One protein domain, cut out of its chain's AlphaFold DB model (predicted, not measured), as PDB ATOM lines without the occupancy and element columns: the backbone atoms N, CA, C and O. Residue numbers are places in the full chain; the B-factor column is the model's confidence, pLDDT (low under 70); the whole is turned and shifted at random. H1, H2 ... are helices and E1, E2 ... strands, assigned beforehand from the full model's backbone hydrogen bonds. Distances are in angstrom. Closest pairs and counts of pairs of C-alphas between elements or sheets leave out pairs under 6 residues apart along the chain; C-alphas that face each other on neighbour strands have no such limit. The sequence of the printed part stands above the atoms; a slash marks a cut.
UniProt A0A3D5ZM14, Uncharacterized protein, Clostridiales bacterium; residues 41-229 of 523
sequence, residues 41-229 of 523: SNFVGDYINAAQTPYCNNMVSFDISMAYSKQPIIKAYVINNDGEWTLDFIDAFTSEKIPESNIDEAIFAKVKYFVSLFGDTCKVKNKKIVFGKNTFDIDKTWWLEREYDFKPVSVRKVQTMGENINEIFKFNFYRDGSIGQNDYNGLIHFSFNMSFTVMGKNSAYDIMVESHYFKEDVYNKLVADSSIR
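This is residues 41 to 229 of the 523 residues of an uncharacterized protein of Clostridiales bacterium (UniProt A0A3D5ZM14). Eight antiparallel strands close into a ring, a small barrel of E1, E5, E6, E7, E8, E9, E10 and E11, and the long hairpin of E10 and E11 runs on beyond it, where E2, E3 and E4 widen the sheet. This wall curls round H1, which lies outside the barrel, while H2 sits on the outside near E1 and E10 and leads to short H3. The printed part has 189 residues, with eleven named strands and three named helices in the order E1 E2 E3 E4 H1 E5 E6 E7 E8 E9 E10 E11 H2 H3. The class is mixed, helices and strands; the whole is compact, with a radius of gyration of the C-alphas of 17.2 A and spans of 49 by 38 by 38 A.

Find C-alpha 45 at (78.513, 221.548, 12.090), where E1, residues 45 to 49, begins. E5 is 121 to 125, E6 128 to 131, E7 134 to 148 with 33.3 A, E8 151 to 161 with 31.7 A, and E9 168 to 176. E10, 187 to 199, measures 38.6 A, and E11, 204 to 215, 36.0 A. E2 is 58 to 66, E3 72 to 81 and E4 84 to 91. H1, 105 to 117, begins at C-alpha 105 at (82.163, 222.283, -24.402) and measures 18.5 A; H2 is 216 to 224, and H3, 226 to 229, ends at C-alpha 229 at (97.911, 235.411, 6.154).

Start at E11: E10 lies on one side (N 198 and O 205, 2.8 A), E1 (N 48 and O 214, 2.8 A) and E2 (N 63 and O 208, 2.8 A) on the other side. E5 to E11 form a meander, each strand the antiparallel neighbour of the one before; look at N 123 and O 130, 2.8 A, for E5 and E6, and N 158 and O 171, 2.8 A, for E8 and E9. E7 bends by 78 degrees at residue 137, pairing with E6 before it and with E8 after it. E2, E3 and E4 form another meander, with N 77 and O 88 2.9 A apart in the hairpin of E3 and E4. H1 is on the sheet at a height of 6.1 A, over E11 and, only just, with 3 C-alphas, over E2; it runs along the strands, 18 degrees from E11 on the local plane. H2 is on the barrel, height 8.8 A; its closest C-alpha pair with E1 is Tyr 47 and Glu 216, 5.0 A. H3 is not on the barrel. In H1 and H2 every O i to N i+4 pair is within hydrogen-bond range; H3 is too short for one.

The C-alphas farthest apart, Asp 183 and Asn 202, are 50.6 A apart. The printed part has no cut. The one long link, residues 92 to 104, joins E4 to H1. Mean pLDDT of the printed part is 72.8; among the stretches under 70 are residues 144 to 155, 174 to 195 and 222 to 229.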
ATOM      1  N   SER A  41      80.398 212.994  15.286       69.94
ATOM      2  CA  SER A  41      79.867 214.196  15.944       69.94
ATOM      3  C   SER A  41      80.807 215.398  15.831       69.94
ATOM      4  O   SER A  41      80.329 216.517  15.668       69.94
ATOM      5  N   ASN A  42      82.128 215.186  15.831       70.81
ATOM      6  CA  ASN A  42      83.113 216.265  15.728       70.81
ATOM      7  C   ASN A  42      83.069 216.971  14.362       70.81
ATOM      8  O   ASN A  42      83.436 218.144  14.271       70.81
ATOM      9  N   PHE A  43      82.564 216.292  13.327       74.12
ATOM     10  CA  PHE A  43      82.435 216.815  11.960       74.12
ATOM     11  C   PHE A  43      81.031 217.306  11.639       74.12
ATOM     12  O   PHE A  43      80.802 217.848  10.567       74.12
ATOM     13  N   VAL A  44      80.078 217.124  12.553       83.62
ATOM     14  CA  VAL A  44      78.779 217.779  12.440       83.62
ATOM     15  C   VAL A  44      78.969 219.254  12.773       83.62
ATOM     16  O   VAL A  44      79.584 219.612  13.782       83.62
ATOM     17  N   GLY A  45      78.439 220.111  11.911       87.56
ATOM     18  CA  GLY A  45      78.513 221.548  12.090       87.56
ATOM     19  C   GLY A  45      78.475 222.317  10.785       87.56
ATOM     20  O   GLY A  45      78.240 221.767   9.701       87.56
ATOM     21  N   ASP A  46      78.719 223.607  10.944       89.31
ATOM     22  CA  ASP A  46      78.715 224.580   9.871       89.31
ATOM     23  C   ASP A  46      80.154 224.766   9.404       89.31
ATOM     24  O   ASP A  46      81.098 224.784  10.199       89.31
ATOM     25  N   TYR A  47      80.315 224.823   8.094       87.00
ATOM     26  CA  TYR A  47      81.590 224.917   7.420       87.00
ATOM     27  C   TYR A  47      81.549 226.064   6.429       87.00
ATOM     28  O   TYR A  47      80.554 226.274   5.733       87.00
ATOM     29  N   ILE A  48      82.659 226.773   6.340       82.50
ATOM     30  CA  ILE A  48      82.842 227.905   5.450       82.50
ATOM     31  C   ILE A  48      83.909 227.514   4.433       82.50
ATOM     32  O   ILE A  48      84.935 226.925   4.788       82.50
ATOM     33  N   ASN A  49      83.630 227.774   3.157       79.94
ATOM     34  CA  ASN A  49      84.573 227.525   2.079       79.94
ATOM     35  C   ASN A  49      85.828 228.373   2.317       79.94
ATOM     36  O   ASN A  49      85.735 229.543   2.687       79.94
ATOM     37  N   ALA A  50      87.002 227.792   2.093       72.88
ATOM     38  CA  ALA A  50      88.268 228.496   2.231       72.88
ATOM     39  C   ALA A  50      88.318 229.779   1.379       72.88
ATOM     40  O   ALA A  50      88.939 230.742   1.813       72.88
ATOM     41  N   ALA A  51      87.613 229.826   0.244       69.81
ATOM     42  CA  ALA A  51      87.481 230.997  -0.625       69.81
ATOM     43  C   ALA A  51      86.868 232.237   0.041       69.81
ATOM     44  O   ALA A  51      87.014 233.342  -0.465       69.81
ATOM     45  N   GLN A  52      86.152 232.057   1.153       71.81
ATOM     46  CA  GLN A  52      85.594 233.171   1.927       71.81
ATOM     47  C   GLN A  52      86.631 233.822   2.843       71.81
ATOM     48  O   GLN A  52      86.395 234.888   3.409       71.81
ATOM     49  N   THR A  53      87.786 233.183   3.010       59.59
ATOM     50  CA  THR A  53      88.877 233.758   3.783       59.59
ATOM     51  C   THR A  53      89.689 234.747   2.936       59.59
ATOM     52  O   THR A  53      89.787 234.581   1.726       59.59
ATOM     53  N   PRO A  54      90.415 235.695   3.551       49.53
ATOM     54  CA  PRO A  54      91.458 236.453   2.850       49.53
ATOM     55  C   PRO A  54      92.630 235.582   2.346       49.53
ATOM     56  O   PRO A  54      93.525 236.090   1.679       49.53
ATOM     57  N   TYR A  55      92.675 234.298   2.728       50.34
ATOM     58  CA  TYR A  55      93.798 233.374   2.518       50.34
ATOM     59  C   TYR A  55      93.679 232.558   1.236       50.34
ATOM     60  O   TYR A  55      94.679 232.116   0.681       50.34
ATOM     61  N   CYS A  56      92.455 232.314   0.787       53.69
ATOM     62  CA  CYS A  56      92.154 231.543  -0.400       53.69
ATOM     63  C   CYS A  56      91.006 232.258  -1.086       53.69
ATOM     64  O   CYS A  56      90.063 232.654  -0.418       53.69
ATOM     65  N   ASN A  57      91.086 232.420  -2.401       58.19
ATOM     66  CA  ASN A  57      89.964 232.922  -3.188       58.19
ATOM     67  C   ASN A  57      89.435 231.857  -4.166       58.19
ATOM     68  O   ASN A  57      88.495 232.084  -4.919       58.19
ATOM     69  N   ASN A  58      90.026 230.662  -4.149       67.19
ATOM     70  CA  ASN A  58      89.638 229.573  -5.032       67.19
ATOM     71  C   ASN A  58      88.558 228.731  -4.348       67.19
ATOM     72  O   ASN A  58      88.842 227.954  -3.437       67.19
ATOM     73  N   MET A  59      87.308 228.904  -4.779       71.12
ATOM     74  CA  MET A  59      86.155 228.166  -4.252       71.12
ATOM     75  C   MET A  59      86.253 226.685  -4.602       71.12
ATOM     76  O   MET A  59      85.941 225.821  -3.778       71.12
ATOM     77  N   VAL A  60      86.693 226.406  -5.828       79.38
ATOM     78  CA  VAL A  60      86.881 225.068  -6.385       79.38
ATOM     79  C   VAL A  60      88.027 225.130  -7.396       79.38
ATOM     80  O   VAL A  60      88.067 226.054  -8.211       79.38
ATOM     81  N   SER A  61      88.937 224.160  -7.356       83.00
ATOM     82  CA  SER A  61      89.963 223.942  -8.378       83.00
ATOM     83  C   SER A  61      89.691 222.659  -9.161       83.00
ATOM     84  O   SER A  61      89.079 221.710  -8.663       83.00
ATOM     85  N   PHE A  62      90.137 222.652 -10.413       86.38
ATOM     86  CA  PHE A  62      89.995 221.545 -11.341       86.38
ATOM     87  C   PHE A  62      91.336 221.274 -12.007       86.38
ATOM     88  O   PHE A  62      91.871 222.158 -12.669       86.38
ATOM     89  N   ASP A  63      91.817 220.044 -11.904       84.69
ATOM     90  CA  ASP A  63      92.922 219.534 -12.707       84.69
ATOM     91  C   ASP A  63      92.338 218.661 -13.813       84.69
ATOM     92  O   ASP A  63      91.713 217.630 -13.558       84.69
ATOM     93  N   ILE A  64      92.505 219.094 -15.058       87.81
ATOM     94  CA  ILE A  64      91.939 218.441 -16.234       87.81
ATOM     95  C   ILE A  64      93.089 217.811 -17.009       87.81
ATOM     96  O   ILE A  64      93.967 218.498 -17.532       87.81
ATOM     97  N   SER A  65      93.068 216.490 -17.089       87.00
ATOM     98  CA  SER A  65      94.077 215.665 -17.746       87.00
ATOM     99  C   SER A  65      93.447 214.858 -18.879       87.00
ATOM    100  O   SER A  65      92.237 214.639 -18.913       87.00
ATOM    101  N   MET A  66      94.251 214.425 -19.844       84.31
ATOM    102  CA  MET A  66      93.799 213.435 -20.828       84.31
ATOM    103  C   MET A  66      93.659 212.088 -20.118       84.31
ATOM    104  O   MET A  66      94.542 211.746 -19.352       84.31
ATOM    105  N   ALA A  67      92.641 211.274 -20.404       80.12
ATOM    106  CA  ALA A  67      92.379 210.035 -19.645       80.12
ATOM    107  C   ALA A  67      93.532 208.999 -19.645       80.12
ATOM    108  O   ALA A  67      93.547 208.063 -18.850       80.12
ATOM    109  N   TYR A  68      94.504 209.129 -20.552       78.75
ATOM    110  CA  TYR A  68      95.710 208.293 -20.594       78.75
ATOM    111  C   TYR A  68      96.939 208.934 -19.919       78.75
ATOM    112  O   TYR A  68      98.001 208.318 -19.884       78.75
ATOM    113  N   SER A  69      96.820 210.162 -19.412       74.50
ATOM    114  CA  SER A  69      97.876 210.933 -18.754       74.50
ATOM    115  C   SER A  69      97.420 211.342 -17.359       74.50
ATOM    116  O   SER A  69      96.310 211.822 -17.178       74.50
ATOM    117  N   LYS A  70      98.296 211.210 -16.363       71.12
ATOM    118  CA  LYS A  70      98.026 211.742 -15.019       71.12
ATOM    119  C   LYS A  70      98.400 213.215 -14.872       71.12
ATOM    120  O   LYS A  70      98.041 213.827 -13.872       71.12
ATOM    121  N   GLN A  71      99.130 213.775 -15.837       74.88
ATOM    122  CA  GLN A  71      99.531 215.174 -15.791       74.88
ATOM    123  C   GLN A  71      98.376 216.065 -16.267       74.88
ATOM    124  O   GLN A  71      97.842 215.823 -17.360       74.88
ATOM    125  N   PRO A  72      97.977 217.081 -15.478       78.38
ATOM    126  CA  PRO A  72      96.984 218.046 -15.916       78.38
ATOM    127  C   PRO A  72      97.532 218.825 -17.108       78.38
ATOM    128  O   PRO A  72      98.697 219.208 -17.134       78.38
ATOM    129  N   ILE A  73      96.672 219.048 -18.093       84.31
ATOM    130  CA  ILE A  73      96.947 219.891 -19.259       84.31
ATOM    131  C   ILE A  73      96.246 221.247 -19.131       84.31
ATOM    132  O   ILE A  73      96.703 222.240 -19.685       84.31
ATOM    133  N   ILE A  74      95.151 221.297 -18.371       87.62
ATOM    134  CA  ILE A  74      94.397 222.512 -18.078       87.62
ATOM    135  C   ILE A  74      94.105 222.522 -16.582       87.62
ATOM    136  O   ILE A  74      93.660 221.516 -16.026       87.62
ATOM    137  N   LYS A  75      94.304 223.674 -15.952       85.00
ATOM    138  CA  LYS A  75      93.789 223.965 -14.618       85.00
ATOM    139  C   LYS A  75      92.615 224.920 -14.725       85.00
ATOM    140  O   LYS A  75      92.678 225.875 -15.493       85.00
ATOM    141  N   ALA A  76      91.546 224.680 -13.975       85.25
ATOM    142  CA  ALA A  76      90.456 225.641 -13.853       85.25
ATOM    143  C   ALA A  76      90.264 226.053 -12.396       85.25
ATOM    144  O   ALA A  76      90.297 225.217 -11.496       85.25
ATOM    145  N   TYR A  77      90.031 227.340 -12.169       82.56
ATOM    146  CA  TYR A  77      89.847 227.904 -10.840       82.56
ATOM    147  C   TYR A  77      88.556 228.710 -10.805       82.56
ATOM    148  O   TYR A  77      88.340 229.599 -11.630       82.56
ATOM    149  N   VAL A  78      87.692 228.396  -9.842       81.56
ATOM    150  CA  VAL A  78      86.519 229.211  -9.519       81.56
ATOM    151  C   VAL A  78      86.921 230.214  -8.474       81.56
ATOM    152  O   VAL A  78      87.354 229.823  -7.394       81.56
ATOM    153  N   ILE A  79      86.730 231.486  -8.774       70.62
ATOM    154  CA  ILE A  79      87.286 232.558  -7.970       70.62
ATOM    155  C   ILE A  79      86.189 233.515  -7.536       70.62
ATOM    156  O   ILE A  79      85.402 233.913  -8.383       70.62
ATOM    157  N   ASN A  80      86.131 233.892  -6.258       65.44
ATOM    158  CA  ASN A  80      85.116 234.810  -5.731       65.44
ATOM    159  C   ASN A  80      85.632 236.269  -5.704       65.44
ATOM    160  O   ASN A  80      86.536 236.628  -4.959       65.44
ATOM    161  N   ASN A  81      85.078 237.149  -6.531       62.88
ATOM    162  CA  ASN A  81      85.391 238.579  -6.516       62.88
ATOM    163  C   ASN A  81      84.223 239.339  -5.896       62.88
ATOM    164  O   ASN A  81      83.232 239.589  -6.576       62.88
ATOM    165  N   ASP A  82      84.327 239.693  -4.615       61.28
ATOM    166  CA  ASP A  82      83.333 240.522  -3.917       61.28
ATOM    167  C   ASP A  82      81.880 240.008  -4.039       61.28
ATOM    168  O   ASP A  82      80.925 240.783  -4.105       61.28
ATOM    169  N   GLY A  83      81.700 238.682  -4.059       60.03
ATOM    170  CA  GLY A  83      80.396 238.026  -4.182       60.03
ATOM    171  C   GLY A  83      80.017 237.604  -5.605       60.03
ATOM    172  O   GLY A  83      78.991 236.947  -5.774       60.03
ATOM    173  N   GLU A  84      80.831 237.922  -6.617       67.00
ATOM    174  CA  GLU A  84      80.682 237.408  -7.980       67.00
ATOM    175  C   GLU A  84      81.767 236.382  -8.306       67.00
ATOM    176  O   GLU A  84      82.962 236.677  -8.266       67.00
ATOM    177  N   TRP A  85      81.367 235.163  -8.680       73.44
ATOM    178  CA  TRP A  85      82.338 234.143  -9.067       73.44
ATOM    179  C   TRP A  85      82.718 234.235 -10.546       73.44
ATOM    180  O   TRP A  85      81.856 234.336 -11.420       73.44
ATOM    181  N   THR A  86      84.010 234.108 -10.830       80.25
ATOM    182  CA  THR A  86      84.566 233.957 -12.180       80.25
ATOM    183  C   THR A  86      85.221 232.591 -12.334       80.25
ATOM    184  O   THR A  86      85.685 232.011 -11.354       80.25
ATOM    185  N   LEU A  87      85.291 232.086 -13.564       86.25
ATOM    186  CA  LEU A  87      85.971 230.836 -13.888       86.25
ATOM    187  C   LEU A  87      87.166 231.139 -14.791       86.25
ATOM    188  O   LEU A  87      86.987 231.588 -15.919       86.25
ATOM    189  N   ASP A  88      88.373 230.893 -14.293       86.12
ATOM    190  CA  ASP A  88      89.599 231.045 -15.074       86.12
ATOM    191  C   ASP A  88      90.130 229.671 -15.482       86.12
ATOM    192  O   ASP A  88      90.236 228.775 -14.647       86.12
ATOM    193  N   PHE A  89      90.485 229.523 -16.760       87.81
ATOM    194  CA  PHE A  89      91.209 228.366 -17.284       87.81
ATOM    195  C   PHE A  89      92.653 228.760 -17.560       87.81
ATOM    196  O   PHE A  89      92.912 229.813 -18.141       87.81
ATOM    197  N   ILE A  90      93.582 227.911 -17.150       82.75
ATOM    198  CA  ILE A  90      95.019 228.134 -17.236       82.75
ATOM    199  C   ILE A  90      95.644 226.906 -17.893       82.75
ATOM    200  O   ILE A  90      95.315 225.772 -17.539       82.75
ATOM    201  N   ASP A  91      96.532 227.123 -18.855       83.88
ATOM    202  CA  ASP A  91      97.353 226.056 -19.419       83.88
ATOM    203  C   ASP A  91      98.334 225.562 -18.352       83.88
ATOM    204  O   ASP A  91      99.084 226.344 -17.769       83.88
ATOM    205  N   ALA A  92      98.314 224.264 -18.053       74.56
ATOM    206  CA  ALA A  92      99.094 223.718 -16.944       74.56
ATOM    207  C   ALA A  92     100.615 223.727 -17.198       74.56
ATOM    208  O   ALA A  92     101.392 223.587 -16.245       74.56
ATOM    209  N   PHE A  93     101.044 223.878 -18.455       70.50
ATOM    210  CA  PHE A  93     102.451 223.920 -18.845       70.50
ATOM    211  C   PHE A  93     102.960 225.356 -18.940       70.50
ATOM    212  O   PHE A  93     104.027 225.658 -18.401       70.50
ATOM    213  N   THR A  94     102.208 226.239 -19.601       72.12
ATOM    214  CA  THR A  94     102.645 227.622 -19.857       72.12
ATOM    215  C   THR A  94     102.189 228.613 -18.790       72.12
ATOM    216  O   THR A  94     102.726 229.714 -18.711       72.12
ATOM    217  N   SER A  95     101.213 228.240 -17.958       67.94
ATOM    218  CA  SER A  95     100.507 229.135 -17.030       67.94
ATOM    219  C   SER A  95      99.764 230.289 -17.700       67.94
ATOM    220  O   SER A  95      99.338 231.223 -17.023       67.94
ATOM    221  N   GLU A  96      99.578 230.250 -19.017       76.81
ATOM    222  CA  GLU A  96      98.824 231.278 -19.722       76.81
ATOM    223  C   GLU A  96      97.319 231.061 -19.564       76.81
ATOM    224  O   GLU A  96      96.816 229.932 -19.543       76.81
ATOM    225  N   LYS A  97      96.572 232.164 -19.480       83.44
ATOM    226  CA  LYS A  97      95.112 232.115 -19.440       83.44
ATOM    227  C   LYS A  97      94.564 231.601 -20.773       83.44
ATOM    228  O   LYS A  97      94.789 232.204 -21.822       83.44
ATOM    229  N   ILE A  98      93.768 230.539 -20.714       88.12
ATOM    230  CA  ILE A  98      93.066 229.973 -21.864       88.12
ATOM    231  C   ILE A  98      91.693 230.655 -21.984       88.12
ATOM    232  O   ILE A  98      90.915 230.645 -21.025       88.12
ATOM    233  N   PRO A  99      91.344 231.239 -23.146       90.62
ATOM    234  CA  PRO A  99      89.998 231.752 -23.383       90.62
ATOM    235  C   PRO A  99      88.942 230.647 -23.256       90.62
ATOM    236  O   PRO A  99      89.132 229.556 -23.789       90.62
ATOM    237  N   GLU A 100      87.794 230.938 -22.635       89.44
ATOM    238  CA  GLU A 100      86.704 229.958 -22.457       89.44
ATOM    239  C   GLU A 100      86.261 229.310 -23.780       89.44
ATOM    240  O   GLU A 100      85.939 228.126 -23.812       89.44
ATOM    241  N   SER A 101      86.306 230.059 -24.889       89.38
ATOM    242  CA  SER A 101      85.979 229.573 -26.238       89.38
ATOM    243  C   SER A 101      86.874 228.434 -26.733       89.38
ATOM    244  O   SER A 101      86.519 227.759 -27.697       89.38
ATOM    245  N   ASN A 102      88.041 228.254 -26.115       91.25
ATOM    246  CA  ASN A 102      89.029 227.247 -26.488       91.25
ATOM    247  C   ASN A 102      88.934 225.993 -25.607       91.25
ATOM    248  O   ASN A 102      89.655 225.026 -25.846       91.25
ATOM    249  N   ILE A 103      88.054 225.994 -24.604       92.06
ATOM    250  CA  ILE A 103      87.791 224.835 -23.755       92.06
ATOM    251  C   ILE A 103      86.725 223.966 -24.419       92.06
ATOM    252  O   ILE A 103      85.730 224.466 -24.943       92.06
ATOM    253  N   ASP A 104      86.927 222.650 -24.390       91.31
ATOM    254  CA  ASP A 104      85.934 221.697 -24.882       91.31
ATOM    255  C   ASP A 104      84.591 221.896 -24.156       91.31
ATOM    256  O   ASP A 104      84.536 221.969 -22.926       91.31
ATOM    257  N   GLU A 105      83.499 221.977 -24.919       90.81
ATOM    258  CA  GLU A 105      82.163 222.283 -24.402       90.81
ATOM    259  C   GLU A 105      81.714 221.294 -23.313       90.81
ATOM    260  O   GLU A 105      81.101 221.704 -22.324       90.81
ATOM    261  N   ALA A 106      82.067 220.009 -23.439       87.19
ATOM    262  CA  ALA A 106      81.716 218.995 -22.449       87.19
ATOM    263  C   ALA A 106      82.480 219.198 -21.131       87.19
ATOM    264  O   ALA A 106      81.898 219.065 -20.051       87.19
ATOM    265  N   ILE A 107      83.764 219.567 -21.212       88.88
ATOM    266  CA  ILE A 107      84.585 219.917 -20.045       88.88
ATOM    267  C   ILE A 107      84.005 221.160 -19.378       88.88
ATOM    268  O   ILE A 107      83.729 221.144 -18.181       88.88
ATOM    269  N   PHE A 108      83.766 222.216 -20.154       90.44
ATOM    270  CA  PHE A 108      83.256 223.486 -19.650       90.44
ATOM    271  C   PHE A 108      81.896 223.330 -18.954       90.44
ATOM    272  O   PHE A 108      81.706 223.812 -17.834       90.44
ATOM    273  N   ALA A 109      80.964 222.593 -19.568       88.62
ATOM    274  CA  ALA A 109      79.665 222.284 -18.974       88.62
ATOM    275  C   ALA A 109      79.808 221.492 -17.666       88.62
ATOM    276  O   ALA A 109      79.110 221.771 -16.687       88.62
ATOM    277  N   LYS A 110      80.738 220.527 -17.621       86.56
ATOM    278  CA  LYS A 110      80.959 219.703 -16.432       86.56
ATOM    279  C   LYS A 110      81.613 220.483 -15.294       86.56
ATOM    280  O   LYS A 110      81.184 220.337 -14.152       86.56
ATOM    281  N   VAL A 111      82.577 221.353 -15.600       87.50
ATOM    282  CA  VAL A 111      83.158 222.296 -14.635       87.50
ATOM    283  C   VAL A 111      82.048 223.165 -14.048       87.50
ATOM    284  O   VAL A 111      81.854 223.138 -12.834       87.50
ATOM    285  N   LYS A 112      81.231 223.828 -14.885       87.94
ATOM    286  CA  LYS A 112      80.097 224.658 -14.429       87.94
ATOM    287  C   LYS A 112      79.100 223.907 -13.548       87.94
ATOM    288  O   LYS A 112      78.633 224.467 -12.558       87.94
ATOM    289  N   TYR A 113      78.797 222.650 -13.870       86.06
ATOM    290  CA  TYR A 113      77.964 221.806 -13.015       86.06
ATOM    291  C   TYR A 113      78.555 221.685 -11.604       86.06
ATOM    292  O   TYR A 113      77.857 221.978 -10.637       86.06
ATOM    293  N   PHE A 114      79.842 221.356 -11.458       82.69
ATOM    294  CA  PHE A 114      80.464 221.268 -10.132       82.69
ATOM    295  C   PHE A 114      80.557 222.610  -9.421       82.69
ATOM    296  O   PHE A 114      80.284 222.660  -8.223       82.69
ATOM    297  N   VAL A 115      80.843 223.696 -10.145       83.25
ATOM    298  CA  VAL A 115      80.774 225.048  -9.574       83.25
ATOM    299  C   VAL A 115      79.401 225.306  -8.954       83.25
ATOM    300  O   VAL A 115      79.323 225.877  -7.876       83.25
ATOM    301  N   SER A 116      78.319 224.848  -9.593       84.31
ATOM    302  CA  SER A 116      76.954 225.025  -9.077       84.31
ATOM    303  C   SER A 116      76.611 224.133  -7.878       84.31
ATOM    304  O   SER A 116      75.659 224.421  -7.146       84.31
ATOM    305  N   LEU A 117      77.359 223.042  -7.672       81.19
ATOM    306  CA  LEU A 117      77.151 222.140  -6.543       81.19
ATOM    307  C   LEU A 117      77.752 222.695  -5.253       81.19
ATOM    308  O   LEU A 117      77.125 222.578  -4.199       81.19
ATOM    309  N   PHE A 118      78.945 223.284  -5.344       77.38
ATOM    310  CA  PHE A 118      79.679 223.829  -4.207       77.38
ATOM    311  C   PHE A 118      79.322 225.297  -3.983       77.38
ATOM    312  O   PHE A 118      79.162 226.065  -4.922       77.38
ATOM    313  N   GLY A 119      79.182 225.689  -2.721       73.75
ATOM    314  CA  GLY A 119      78.903 227.073  -2.349       73.75
ATOM    315  C   GLY A 119      79.844 227.571  -1.265       73.75
ATOM    316  O   GLY A 119      80.640 226.808  -0.711       73.75
ATOM    317  N   ASP A 120      79.683 228.841  -0.908       77.19
ATOM    318  CA  ASP A 120      80.477 229.523   0.119       77.19
ATOM    319  C   ASP A 120      80.371 228.871   1.505       77.19
ATOM    320  O   ASP A 120      81.234 229.054   2.360       77.19
ATOM    321  N   THR A 121      79.320 228.081   1.733       85.44
ATOM    322  CA  THR A 121      79.089 227.364   2.985       85.44
ATOM    323  C   THR A 121      78.676 225.917   2.745       85.44
ATOM    324  O   THR A 121      78.081 225.562   1.723       85.44
ATOM    325  N   CYS A 122      78.983 225.079   3.727       88.44
ATOM    326  CA  CYS A 122      78.585 223.686   3.797       88.44
ATOM    327  C   CYS A 122      78.037 223.376   5.194       88.44
ATOM    328  O   CYS A 122      78.581 223.808   6.204       88.44
ATOM    329  N   LYS A 123      76.967 222.589   5.269       90.25
ATOM    330  CA  LYS A 123      76.393 222.083   6.517       90.25
ATOM    331  C   LYS A 123      76.533 220.574   6.561       90.25
ATOM    332  O   LYS A 123      75.870 219.866   5.803       90.25
ATOM    333  N   VAL A 124      77.351 220.073   7.476       86.62
ATOM    334  CA  VAL A 124      77.471 218.634   7.720       86.62
ATOM    335  C   VAL A 124      76.539 218.275   8.865       86.62
ATOM    336  O   VAL A 124      76.653 218.780   9.980       86.62
ATOM    337  N   LYS A 125      75.579 217.402   8.580       87.12
ATOM    338  CA  LYS A 125      74.604 216.876   9.537       87.12
ATOM    339  C   LYS A 125      74.822 215.381   9.706       87.12
ATOM    340  O   LYS A 125      75.489 214.731   8.904       87.12
ATOM    341  N   ASN A 126      74.194 214.806  10.728       81.50
ATOM    342  CA  ASN A 126      74.182 213.356  10.874       81.50
ATOM    343  C   ASN A 126      73.624 212.707   9.589       81.50
ATOM    344  O   ASN A 126      72.463 212.922   9.241       81.50
ATOM    345  N   LYS A 127      74.475 211.941   8.896       83.31
ATOM    346  CA  LYS A 127      74.216 211.271   7.610       83.31
ATOM    347  C   LYS A 127      73.957 212.167   6.388       83.31
ATOM    348  O   LYS A 127      73.533 211.638   5.367       83.31
ATOM    349  N   LYS A 128      74.192 213.482   6.445       88.19
ATOM    350  CA  LYS A 128      73.968 214.370   5.289       88.19
ATOM    351  C   LYS A 128      75.048 215.437   5.164       88.19
ATOM    352  O   LYS A 128      75.533 215.940   6.174       88.19
ATOM    353  N   ILE A 129      75.348 215.842   3.936       86.50
ATOM    354  CA  ILE A 129      76.181 217.008   3.623       86.50
ATOM    355  C   ILE A 129      75.353 217.950   2.752       86.50
ATOM    356  O   ILE A 129      74.720 217.508   1.797       86.50
ATOM    357  N   VAL A 130      75.304 219.232   3.103       88.56
ATOM    358  CA  VAL A 130      74.455 220.226   2.436       88.56
ATOM    359  C   VAL A 130      75.313 221.381   1.935       88.56
ATOM    360  O   VAL A 130      75.905 222.084   2.747       88.56
ATOM    361  N   PHE A 131      75.332 221.613   0.626       84.81
ATOM    362  CA  PHE A 131      75.987 222.758  -0.011       84.81
ATOM    363  C   PHE A 131      74.918 223.672  -0.609       84.81
ATOM    364  O   PHE A 131      74.302 223.343  -1.624       84.81
ATOM    365  N   GLY A 132      74.640 224.808   0.035       78.44
ATOM    366  CA  GLY A 132      73.550 225.696  -0.385       78.44
ATOM    367  C   GLY A 132      72.200 224.964  -0.460       78.44
ATOM    368  O   GLY A 132      71.632 224.593   0.567       78.44
ATOM    369  N   LYS A 133      71.680 224.763  -1.680       80.38
ATOM    370  CA  LYS A 133      70.424 224.029  -1.943       80.38
ATOM    371  C   LYS A 133      70.626 222.522  -2.163       80.38
ATOM    372  O   LYS A 133      69.657 221.772  -2.078       80.38
ATOM    373  N   ASN A 134      71.855 222.081  -2.421       84.50
ATOM    374  CA  ASN A 134      72.182 220.700  -2.757       84.50
ATOM    375  C   ASN A 134      72.366 219.884  -1.477       84.50
ATOM    376  O   ASN A 134      73.099 220.292  -0.574       84.50
ATOM    377  N   THR A 135      71.697 218.737  -1.377       87.00
ATOM    378  CA  THR A 135      71.778 217.847  -0.212       87.00
ATOM    379  C   THR A 135      72.219 216.462  -0.651       87.00
ATOM    380  O   THR A 135      71.580 215.848  -1.495       87.00
ATOM    381  N   PHE A 136      73.269 215.957  -0.017       85.56
ATOM    382  CA  PHE A 136      73.860 214.658  -0.301       85.56
ATOM    383  C   PHE A 136      73.714 213.736   0.907       85.56
ATOM    384  O   PHE A 136      74.132 214.082   2.016       85.56
ATOM    385  N   ASP A 137      73.138 212.555   0.696       86.00
ATOM    386  CA  ASP A 137      73.055 211.528   1.730       86.00
ATOM    387  C   ASP A 137      74.386 210.774   1.844       86.00
ATOM    388  O   ASP A 137      74.982 210.338   0.856       86.00
ATOM    389  N   ILE A 138      74.863 210.627   3.079       82.69
ATOM    390  CA  ILE A 138      76.069 209.868   3.397       82.69
ATOM    391  C   ILE A 138      75.736 208.383   3.345       82.69
ATOM    392  O   ILE A 138      75.056 207.853   4.225       82.69
ATOM    393  N   ASP A 139      76.273 207.730   2.322       80.06
ATOM    394  CA  ASP A 139      76.112 206.305   2.061       80.06
ATOM    395  C   ASP A 139      77.118 205.484   2.878       80.06
ATOM    396  O   ASP A 139      76.766 204.547   3.597       80.06
ATOM    397  N   LYS A 140      78.394 205.889   2.850       78.88
ATOM    398  CA  LYS A 140      79.474 205.135   3.495       78.88
ATOM    399  C   LYS A 140      80.472 206.051   4.182       78.88
ATOM    400  O   LYS A 140      80.785 207.135   3.700       78.88
ATOM    401  N   THR A 141      81.018 205.586   5.302       75.62
ATOM    402  CA  THR A 141      82.124 206.255   5.993       75.62
ATOM    403  C   THR A 141      83.168 205.237   6.439       75.62
ATOM    404  O   THR A 141      82.807 204.141   6.866       75.62
ATOM    405  N   TRP A 142      84.456 205.557   6.313       73.56
ATOM    406  CA  TRP A 142      85.547 204.668   6.728       73.56
ATOM    407  C   TRP A 142      86.821 205.438   7.081       73.56
ATOM    408  O   TRP A 142      86.963 206.618   6.758       73.56
ATOM    409  N   TRP A 143      87.732 204.753   7.767       70.44
ATOM    410  CA  TRP A 143      89.042 205.269   8.149       70.44
ATOM    411  C   TRP A 143      90.043 205.126   7.014       70.44
ATOM    412  O   TRP A 143      90.092 204.089   6.353       70.44
ATOM    413  N   LEU A 144      90.845 206.164   6.811       62.88
ATOM    414  CA  LEU A 144      92.077 206.080   6.049       62.88
ATOM    415  C   LEU A 144      93.239 206.305   7.012       62.88
ATOM    416  O   LEU A 144      93.386 207.395   7.563       62.88
ATOM    417  N   GLU A 145      94.059 205.275   7.186       56.31
ATOM    418  CA  GLU A 145      95.412 205.438   7.706       56.31
ATOM    419  C   GLU A 145      96.262 206.002   6.563       56.31
ATOM    420  O   GLU A 145      96.394 205.375   5.510       56.31
ATOM    421  N   ARG A 146      96.764 207.230   6.720       51.06
ATOM    422  CA  ARG A 146      97.838 207.752   5.870       51.06
ATOM    423  C   ARG A 146      99.122 207.777   6.682       51.06
ATOM    424  O   ARG A 146      99.206 208.518   7.663       51.06
ATOM    425  N   GLU A 147     100.119 207.030   6.229       40.12
ATOM    426  CA  GLU A 147     101.516 207.344   6.508       40.12
ATOM    427  C   GLU A 147     101.900 208.505   5.580       40.12
ATOM    428  O   GLU A 147     102.003 208.340   4.368       40.12
ATOM    429  N   TYR A 148     102.001 209.714   6.129       44.75
ATOM    430  CA  TYR A 148     102.890 210.730   5.564       44.75
ATOM    431  C   TYR A 148     104.221 210.585   6.290       44.75
ATOM    432  O   TYR A 148     104.202 210.333   7.496       44.75
ATOM    433  N   ASP A 149     105.331 210.789   5.580       40.03
ATOM    434  CA  ASP A 149     106.709 210.455   5.981       40.03
ATOM    435  C   ASP A 149     107.175 210.909   7.379       40.03
ATOM    436  O   ASP A 149     108.255 210.509   7.794       40.03
ATOM    437  N   PHE A 150     106.395 211.668   8.164       39.34
ATOM    438  CA  PHE A 150     106.775 212.008   9.538       39.34
ATOM    439  C   PHE A 150     105.701 211.938  10.641       39.34
ATOM    440  O   PHE A 150     106.116 212.002  11.795       39.34
ATOM    441  N   LYS A 151     104.385 211.755  10.387       42.62
ATOM    442  CA  LYS A 151     103.353 211.461  11.432       42.62
ATOM    443  C   LYS A 151     102.070 210.839  10.837       42.62
ATOM    444  O   LYS A 151     101.683 211.224   9.733       42.62
ATOM    445  N   PRO A 152     101.342 209.967  11.569       43.50
ATOM    446  CA  PRO A 152     100.026 209.493  11.143       43.50
ATOM    447  C   PRO A 152      99.026 210.656  11.114       43.50
ATOM    448  O   PRO A 152      98.854 211.354  12.113       43.50
ATOM    449  N   VAL A 153      98.326 210.857   9.997       53.47
ATOM    450  CA  VAL A 153      97.174 211.775   9.939       53.47
ATOM    451  C   VAL A 153      95.906 210.934   9.937       53.47
ATOM    452  O   VAL A 153      95.699 210.112   9.045       53.47
ATOM    453  N   SER A 154      95.038 211.129  10.933       56.25
ATOM    454  CA  SER A 154      93.721 210.484  10.944       56.25
ATOM    455  C   SER A 154      92.802 211.163   9.933       56.25
ATOM    456  O   SER A 154      92.454 212.335  10.089       56.25
ATOM    457  N   VAL A 155      92.395 210.419   8.904       65.31
ATOM    458  CA  VAL A 155      91.476 210.897   7.868       65.31
ATOM    459  C   VAL A 155      90.201 210.061   7.897       65.31
ATOM    460  O   VAL A 155      90.237 208.832   7.800       65.31
ATOM    461  N   ARG A 156      89.043 210.722   7.985       71.06
ATOM    462  CA  ARG A 156      87.738 210.073   7.807       71.06
ATOM    463  C   ARG A 156      87.238 210.340   6.404       71.06
ATOM    464  O   ARG A 156      86.968 211.480   6.038       71.06
ATOM    465  N   LYS A 157      87.065 209.277   5.628       73.69
ATOM    466  CA  LYS A 157      86.484 209.370   4.296       73.69
ATOM    467  C   LYS A 157      84.983 209.157   4.364       73.69
ATOM    468  O   LYS A 157      84.506 208.227   5.019       73.69
ATOM    469  N   VAL A 158      84.251 210.026   3.690       73.81
ATOM    470  CA  VAL A 158      82.799 210.002   3.562       73.81
ATOM    471  C   VAL A 158      82.463 209.903   2.084       73.81
ATOM    472  O   VAL A 158      83.031 210.620   1.266       73.81
ATOM    473  N   GLN A 159      81.555 209.000   1.740       80.06
ATOM    474  CA  GLN A 159      81.057 208.815   0.388       80.06
ATOM    475  C   GLN A 159      79.577 209.178   0.334       80.06
ATOM    476  O   GLN A 159      78.799 208.718   1.174       80.06
ATOM    477  N   THR A 160      79.200 209.960  -0.672       76.00
ATOM    478  CA  THR A 160      77.804 210.252  -1.009       76.00
ATOM    479  C   THR A 160      77.554 209.928  -2.480       76.00
ATOM    480  O   THR A 160      78.480 209.935  -3.295       76.00
ATOM    481  N   MET A 161      76.301 209.639  -2.820       75.31
ATOM    482  CA  MET A 161      75.868 209.468  -4.208       75.31
ATOM    483  C   MET A 161      75.323 210.796  -4.737       75.31
ATOM    484  O   MET A 161      74.647 211.523  -4.006       75.31
ATOM    485  N   GLY A 162      75.648 211.121  -5.985       68.12
ATOM    486  CA  GLY A 162      75.058 212.240  -6.711       68.12
ATOM    487  C   GLY A 162      73.626 211.989  -7.149       68.12
ATOM    488  O   GLY A 162      73.118 210.874  -7.063       68.12
ATOM    489  N   GLU A 163      73.000 213.028  -7.703       66.62
ATOM    490  CA  GLU A 163      71.701 212.901  -8.375       66.62
ATOM    491  C   GLU A 163      71.794 212.016  -9.632       66.62
ATOM    492  O   GLU A 163      70.842 211.321  -9.984       66.62
ATOM    493  N   ASN A 164      72.969 211.970 -10.270       64.81
ATOM    494  CA  ASN A 164      73.262 211.044 -11.358       64.81
ATOM    495  C   ASN A 164      73.779 209.706 -10.803       64.81
ATOM    496  O   ASN A 164      74.743 209.672 -10.041       64.81
ATOM    497  N   ILE A 165      73.192 208.595 -11.264       52.06
ATOM    498  CA  ILE A 165      73.381 207.219 -10.745       52.06
ATOM    499  C   ILE A 165      74.856 206.741 -10.760       52.06
ATOM    500  O   ILE A 165      75.206 205.801 -10.050       52.06
ATOM    501  N   ASN A 166      75.740 207.420 -11.500       62.38
ATOM    502  CA  ASN A 166      77.163 207.083 -11.633       62.38
ATOM    503  C   ASN A 166      78.124 208.092 -10.969       62.38
ATOM    504  O   ASN A 166      79.337 207.974 -11.141       62.38
ATOM    505  N   GLU A 167      77.627 209.090 -10.231       69.25
ATOM    506  CA  GLU A 167      78.474 210.092  -9.571       69.25
ATOM    507  C   GLU A 167      78.708 209.734  -8.102       69.25
ATOM    508  O   GLU A 167      77.796 209.782  -7.276       69.25
ATOM    509  N   ILE A 168      79.952 209.382  -7.767       71.81
ATOM    510  CA  ILE A 168      80.367 209.066  -6.399       71.81
ATOM    511  C   ILE A 168      81.210 210.220  -5.864       71.81
ATOM    512  O   ILE A 168      82.364 210.400  -6.257       71.81
ATOM    513  N   PHE A 169      80.660 210.955  -4.905       74.00
ATOM    514  CA  PHE A 169      81.347 212.047  -4.228       74.00
ATOM    515  C   PHE A 169      82.115 211.497  -3.030       74.00
ATOM    516  O   PHE A 169      81.573 210.741  -2.220       74.00
ATOM    517  N   LYS A 170      83.391 211.870  -2.905       77.12
ATOM    518  CA  LYS A 170      84.263 211.454  -1.804       77.12
ATOM    519  C   LYS A 170      84.785 212.689  -1.073       77.12
ATOM    520  O   LYS A 170      85.471 213.527  -1.645       77.12
ATOM    521  N   PHE A 171      84.480 212.773   0.213       76.56
ATOM    522  CA  PHE A 171      84.915 213.843   1.104       76.56
ATOM    523  C   PHE A 171      85.923 213.269   2.091       76.56
ATOM    524  O   PHE A 171      85.660 212.243   2.721       76.56
ATOM    525  N   ASN A 172      87.074 213.914   2.227       74.69
ATOM    526  CA  ASN A 172      88.081 213.549   3.209       74.69
ATOM    527  C   ASN A 172      88.042 214.591   4.327       74.69
ATOM    528  O   ASN A 172      88.341 215.762   4.111       74.69
ATOM    529  N   PHE A 173      87.648 214.160   5.518       72.25
ATOM    530  CA  PHE A 173      87.685 214.971   6.723       72.25
ATOM    531  C   PHE A 173      89.010 214.737   7.430       72.25
ATOM    532  O   PHE A 173      89.372 213.595   7.727       72.25
ATOM    533  N   TYR A 174      89.707 215.827   7.706       68.62
ATOM    534  CA  TYR A 174      91.003 215.836   8.353       68.62
ATOM    535  C   TYR A 174      90.849 216.436   9.746       68.62
ATOM    536  O   TYR A 174      90.167 217.444   9.951       68.62
ATOM    537  N   ARG A 175      91.510 215.804  10.710       61.88
ATOM    538  CA  ARG A 175      91.828 216.421  11.992       61.88
ATOM    539  C   ARG A 175      93.325 216.670  11.956       61.88
ATOM    540  O   ARG A 175      94.103 215.729  12.080       61.88
ATOM    541  N   ASP A 176      93.709 217.904  11.669       54.91
ATOM    542  CA  ASP A 176      95.113 218.238  11.484       54.91
ATOM    543  C   ASP A 176      95.814 218.269  12.850       54.91
ATOM    544  O   ASP A 176      95.428 219.017  13.754       54.91
ATOM    545  N   GLY A 177      96.805 217.394  13.015       44.06
ATOM    546  CA  GLY A 177      97.760 217.404  14.129       44.06
ATOM    547  C   GLY A 177      99.182 217.730  13.660       44.06
ATOM    548  O   GLY A 177     100.143 217.468  14.382       44.06
ATOM    549  N   SER A 178      99.331 218.213  12.421       39.62
ATOM    550  CA  SER A 178     100.585 218.157  11.661       39.62
ATOM    551  C   SER A 178     100.975 219.437  10.921       39.62
ATOM    552  O   SER A 178     101.984 219.417  10.219       39.62
ATOM    553  N   ILE A 179     100.291 220.574  11.112       39.72
ATOM    554  CA  ILE A 179     100.908 221.859  10.746       39.72
ATOM    555  C   ILE A 179     102.087 222.071  11.701       39.72
ATOM    556  O   ILE A 179     101.917 222.391  12.875       39.72
ATOM    557  N   GLY A 180     103.289 221.793  11.197       34.09
ATOM    558  CA  GLY A 180     104.536 221.813  11.946       34.09
ATOM    559  C   GLY A 180     104.722 223.077  12.791       34.09
ATOM    560  O   GLY A 180     104.525 224.200  12.333       34.09
ATOM    561  N   GLN A 181     105.147 222.837  14.030       33.16
ATOM    562  CA  GLN A 181     105.798 223.758  14.965       33.16
ATOM    563  C   GLN A 181     105.067 224.997  15.508       33.16
ATOM    564  O   GLN A 181     105.658 225.630  16.370       33.16
ATOM    565  N   ASN A 182     103.808 225.303  15.182       36.59
ATOM    566  CA  ASN A 182     103.083 226.380  15.887       36.59
ATOM    567  C   ASN A 182     101.620 225.998  16.193       36.59
ATOM    568  O   ASN A 182     100.873 225.682  15.276       36.59
ATOM    569  N   ASP A 183     101.259 225.992  17.484       36.41
ATOM    570  CA  ASP A 183      99.958 226.124  18.186       36.41
ATOM    571  C   ASP A 183      98.624 225.534  17.656       36.41
ATOM    572  O   ASP A 183      97.606 225.636  18.344       36.41
ATOM    573  N   TYR A 184      98.568 224.843  16.517       48.16
ATOM    574  CA  TYR A 184      97.297 224.457  15.877       48.16
ATOM    575  C   TYR A 184      96.920 222.977  16.011       48.16
ATOM    576  O   TYR A 184      96.381 222.369  15.084       48.16
ATOM    577  N   ASN A 185      97.141 222.389  17.188       41.56
ATOM    578  CA  ASN A 185      96.608 221.062  17.503       41.56
ATOM    579  C   ASN A 185      95.065 221.077  17.466       41.56
ATOM    580  O   ASN A 185      94.426 221.709  18.308       41.56
ATOM    581  N   GLY A 186      94.457 220.336  16.529       50.16
ATOM    582  CA  GLY A 186      93.018 220.036  16.548       50.16
ATOM    583  C   GLY A 186      92.140 220.803  15.555       50.16
ATOM    584  O   GLY A 186      90.924 220.843  15.750       50.16
ATOM    585  N   LEU A 187      92.705 221.378  14.489       55.12
ATOM    586  CA  LEU A 187      91.900 221.992  13.428       55.12
ATOM    587  C   LEU A 187      91.133 220.926  12.634       55.12
ATOM    588  O   LEU A 187      91.709 219.968  12.118       55.12
ATOM    589  N   ILE A 188      89.817 221.111  12.522       58.81
ATOM    590  CA  ILE A 188      88.948 220.290  11.679       58.81
ATOM    591  C   ILE A 188      88.736 221.018  10.352       58.81
ATOM    592  O   ILE A 188      88.050 222.042  10.293       58.81
ATOM    593  N   HIS A 189      89.298 220.463   9.284       66.19
ATOM    594  CA  HIS A 189      89.016 220.871   7.911       66.19
ATOM    595  C   HIS A 189      88.574 219.650   7.109       66.19
ATOM    596  O   HIS A 189      88.876 218.512   7.469       66.19
ATOM    597  N   PHE A 190      87.858 219.851   6.012       67.94
ATOM    598  CA  PHE A 190      87.664 218.772   5.052       67.94
ATOM    599  C   PHE A 190      87.978 219.252   3.649       67.94
ATOM    600  O   PHE A 190      87.681 220.394   3.291       67.94
ATOM    601  N   SER A 191      88.611 218.375   2.873       66.25
ATOM    602  CA  SER A 191      88.741 218.564   1.437       66.25
ATOM    603  C   SER A 191      87.776 217.634   0.722       66.25
ATOM    604  O   SER A 191      87.636 216.443   1.030       66.25
ATOM    605  N   PHE A 192      87.060 218.209  -0.227       66.50
ATOM    606  CA  PHE A 192      86.354 217.454  -1.234       66.50
ATOM    607  C   PHE A 192      87.351 217.101  -2.331       66.50
ATOM    608  O   PHE A 192      88.035 217.990  -2.818       66.50
ATOM    609  N   ASN A 193      87.454 215.820  -2.679       65.06
ATOM    610  CA  ASN A 193      88.359 215.348  -3.719       65.06
ATOM    611  C   ASN A 193      87.657 214.275  -4.548       65.06
ATOM    612  O   ASN A 193      87.306 213.205  -4.036       65.06
ATOM    613  N   MET A 194      87.470 214.543  -5.833       67.31
ATOM    614  CA  MET A 194      86.764 213.640  -6.735       67.31
ATOM    615  C   MET A 194      87.431 213.613  -8.097       67.31
ATOM    616  O   MET A 194      87.914 214.633  -8.565       67.31
ATOM    617  N   SER A 195      87.414 212.445  -8.732       65.81
ATOM    618  CA  SER A 195      87.836 212.268 -10.113       65.81
ATOM    619  C   SER A 195      86.712 211.653 -10.938       65.81
ATOM    620  O   SER A 195      85.966 210.800 -10.447       65.81
ATOM    621  N   PHE A 196      86.576 212.087 -12.187       71.69
ATOM    622  CA  PHE A 196      85.641 211.500 -13.144       71.69
ATOM    623  C   PHE A 196      86.129 211.705 -14.576       71.69
ATOM    624  O   PHE A 196      86.823 212.676 -14.875       71.69
ATOM    625  N   THR A 197      85.710 210.805 -15.459       76.31
ATOM    626  CA  THR A 197      86.041 210.865 -16.881       76.31
ATOM    627  C   THR A 197      84.920 211.552 -17.661       76.31
ATOM    628  O   THR A 197      83.747 211.200 -17.525       76.31
ATOM    629  N   VAL A 198      85.276 212.522 -18.499       79.25
ATOM    630  CA  VAL A 198      84.384 213.234 -19.421       79.25
ATOM    631  C   VAL A 198      84.777 212.897 -20.851       79.25
ATOM    632  O   VAL A 198      85.941 213.007 -21.224       79.25
ATOM    633  N   MET A 199      83.800 212.523 -21.672       80.31
ATOM    634  CA  MET A 199      84.006 212.369 -23.110       80.31
ATOM    635  C   MET A 199      83.863 213.740 -23.772       80.31
ATOM    636  O   MET A 199      82.748 214.243 -23.908       80.31
ATOM    637  N   GLY A 200      84.989 214.351 -24.135       79.31
ATOM    638  CA  GLY A 200      85.009 215.553 -24.961       79.31
ATOM    639  C   GLY A 200      84.842 215.226 -26.444       79.31
ATOM    640  O   GLY A 200      84.687 214.070 -26.845       79.31
ATOM    641  N   LYS A 201      84.904 216.262 -27.280       78.50
ATOM    642  CA  LYS A 201      84.683 216.176 -28.728       78.50
ATOM    643  C   LYS A 201      85.678 215.254 -29.432       78.50
ATOM    644  O   LYS A 201      85.298 214.555 -30.368       78.50
ATOM    645  N   ASN A 202      86.936 215.263 -28.987       76.94
ATOM    646  CA  ASN A 202      88.033 214.532 -29.632       76.94
ATOM    647  C   ASN A 202      88.733 213.517 -28.712       76.94
ATOM    648  O   ASN A 202      89.466 212.666 -29.211       76.94
ATOM    649  N   SER A 203      88.520 213.600 -27.395       83.12
ATOM    650  CA  SER A 203      89.286 212.851 -26.392       83.12
ATOM    651  C   SER A 203      88.467 212.602 -25.130       83.12
ATOM    652  O   SER A 203      87.520 213.329 -24.839       83.12
ATOM    653  N   ALA A 204      88.861 211.593 -24.355       84.56
ATOM    654  CA  ALA A 204      88.407 211.428 -22.978       84.56
ATOM    655  C   ALA A 204      89.330 212.208 -22.031       84.56
ATOM    656  O   ALA A 204      90.553 212.175 -22.194       84.56
ATOM    657  N   TYR A 205      88.746 212.872 -21.040       83.38
ATOM    658  CA  TYR A 205      89.446 213.689 -20.055       83.38
ATOM    659  C   TYR A 205      89.154 213.182 -18.654       83.38
ATOM    660  O   TYR A 205      87.990 212.976 -18.329       83.38
ATOM    661  N   ASP A 206      90.175 213.050 -17.823       83.88
ATOM    662  CA  ASP A 206      90.005 212.841 -16.392       83.88
ATOM    663  C   ASP A 206      90.088 214.191 -15.685       83.88
ATOM    664  O   ASP A 206      91.079 214.915 -15.801       83.88
ATOM    665  N   ILE A 207      89.022 214.536 -14.968       83.50
ATOM    666  CA  ILE A 207      88.912 215.786 -14.220       83.50
ATOM    667  C   ILE A 207      88.970 215.455 -12.738       83.50
ATOM    668  O   ILE A 207      88.099 214.750 -12.224       83.50
ATOM    669  N   MET A 208      89.983 215.980 -12.059       82.38
ATOM    670  CA  MET A 208      90.081 215.989 -10.609       82.38
ATOM    671  C   MET A 208      89.556 217.324 -10.083       82.38
ATOM    672  O   MET A 208      89.911 218.376 -10.599       82.38
ATOM    673  N   VAL A 209      88.689 217.279  -9.077       82.19
ATOM    674  CA  VAL A 209      88.051 218.454  -8.476       82.19
ATOM    675  C   VAL A 209      88.420 218.516  -7.012       82.19
ATOM    676  O   VAL A 209      88.198 217.536  -6.293       82.19
ATOM    677  N   GLU A 210      88.911 219.674  -6.580       81.06
ATOM    678  CA  GLU A 210      89.254 219.935  -5.190       81.06
ATOM    679  C   GLU A 210      88.550 221.190  -4.656       81.06
ATOM    680  O   GLU A 210      88.402 222.207  -5.331       81.06
ATOM    681  N   SER A 211      88.059 221.106  -3.419       77.62
ATOM    682  CA  SER A 211      87.522 222.251  -2.682       77.62
ATOM    683  C   SER A 211      87.757 222.065  -1.187       77.62
ATOM    684  O   SER A 211      87.666 220.945  -0.672       77.62
ATOM    685  N   HIS A 212      88.053 223.154  -0.479       78.88
ATOM    686  CA  HIS A 212      88.425 223.126   0.935       78.88
ATOM    687  C   HIS A 212      87.427 223.891   1.793       78.88
ATOM    688  O   HIS A 212      87.034 225.011   1.472       78.88
ATOM    689  N   TYR A 213      87.072 223.296   2.927       79.06
ATOM    690  CA  TYR A 213      86.139 223.866   3.886       79.06
ATOM    691  C   TYR A 213      86.702 223.780   5.303       79.06
ATOM    692  O   TYR A 213      87.186 222.730   5.741       79.06
ATOM    693  N   PHE A 214      86.578 224.878   6.045       78.31
ATOM    694  CA  PHE A 214      86.921 224.956   7.462       78.31
ATOM    695  C   PHE A 214      85.654 224.948   8.300       78.31
ATOM    696  O   PHE A 214      84.667 225.580   7.928       78.31
ATOM    697  N   LYS A 215      85.673 224.254   9.440       82.44
ATOM    698  CA  LYS A 215      84.581 224.370  10.412       82.44
ATOM    699  C   LYS A 215      84.479 225.829  10.875       82.44
ATOM    700  O   LYS A 215      85.504 226.484  11.020       82.44
ATOM    701  N   GLU A 216      83.278 226.358  11.065       83.19
ATOM    702  CA  GLU A 216      83.045 227.794  11.295       83.19
ATOM    703  C   GLU A 216      83.851 228.366  12.478       83.19
ATOM    704  O   GLU A 216      84.419 229.453  12.392       83.19
ATOM    705  N   ASP A 217      83.970 227.622  13.575       79.06
ATOM    706  CA  ASP A 217      84.771 228.011  14.738       79.06
ATOM    707  C   ASP A 217      86.277 228.065  14.431       79.06
ATOM    708  O   ASP A 217      86.981 228.949  14.922       79.06
ATOM    709  N   VAL A 218      86.767 227.153  13.589       72.75
ATOM    710  CA  VAL A 218      88.131 227.174  13.045       72.75
ATOM    711  C   VAL A 218      88.311 228.359  12.101       72.75
ATOM    712  O   VAL A 218      89.258 229.120  12.262       72.75
ATOM    713  N   TYR A 219      87.388 228.553  11.162       73.00
ATOM    714  CA  TYR A 219      87.400 229.664  10.215       73.00
ATOM    715  C   TYR A 219      87.503 231.016  10.933       73.00
ATOM    716  O   TYR A 219      88.376 231.822  10.616       73.00
ATOM    717  N   ASN A 220      86.675 231.238  11.954       76.00
ATOM    718  CA  ASN A 220      86.668 232.487  12.714       76.00
ATOM    719  C   ASN A 220      88.000 232.734  13.441       76.00
ATOM    720  O   ASN A 220      88.458 233.874  13.504       76.00
ATOM    721  N   LYS A 221      88.656 231.676  13.942       71.25
ATOM    722  CA  LYS A 221      90.015 231.777  14.503       71.25
ATOM    723  C   LYS A 221      91.047 232.118  13.429       71.25
ATOM    724  O   LYS A 221      91.874 232.992  13.660       71.25
ATOM    725  N   LEU A 222      90.970 231.474  12.262       64.81
ATOM    726  CA  LEU A 222      91.888 231.727  11.150       64.81
ATOM    727  C   LEU A 222      91.792 233.180  10.679       64.81
ATOM    728  O   LEU A 222      92.814 233.827  10.515       64.81
ATOM    729  N   VAL A 223      90.587 233.722  10.487       64.81
ATOM    730  CA  VAL A 223      90.388 235.110  10.019       64.81
ATOM    731  C   VAL A 223      90.861 236.145  11.048       64.81
ATOM    732  O   VAL A 223      91.334 237.216  10.663       64.81
ATOM    733  N   ALA A 224      90.760 235.833  12.343       64.50
ATOM    734  CA  ALA A 224      91.204 236.712  13.422       64.50
ATOM    735  C   ALA A 224      92.736 236.777  13.576       64.50
ATOM    736  O   ALA A 224      93.249 237.783  14.067       64.50
ATOM    737  N   ASP A 225      93.466 235.741  13.156       60.88
ATOM    738  CA  ASP A 225      94.922 235.678  13.277       60.88
ATOM    739  C   ASP A 225      95.628 236.171  12.000       60.88
ATOM    740  O   ASP A 225      95.659 235.511  10.959       60.88
ATOM    741  N   SER A 226      96.242 237.352  12.085       49.16
ATOM    742  CA  SER A 226      96.971 237.974  10.977       49.16
ATOM    743  C   SER A 226      98.271 237.252  10.593       49.16
ATOM    744  O   SER A 226      98.745 237.452   9.474       49.16
ATOM    745  N   SER A 227      98.833 236.398  11.457       45.38
ATOM    746  CA  SER A 227     100.052 235.622  11.169       45.38
ATOM    747  C   SER A 227      99.803 234.480  10.175       45.38
ATOM    748  O   SER A 227     100.705 234.076   9.434       45.38
ATOM    749  N   ILE A 228      98.549 234.027  10.079       43.72
ATOM    750  CA  ILE A 228      98.101 232.945   9.194       43.72
ATOM    751  C   ILE A 228      97.908 233.436   7.744       43.72
ATOM    752  O   ILE A 228      97.857 232.625   6.821       43.72
ATOM    753  N   ARG A 229      97.959 234.765   7.498       41.31
ATOM    754  CA  ARG A 229      97.911 235.411   6.154       41.31
ATOM    755  C   ARG A 229      99.011 234.980   5.187       41.31
ATOM    756  O   ARG A 229      99.017 235.404   4.041       41.31
TER     757      ARG A 229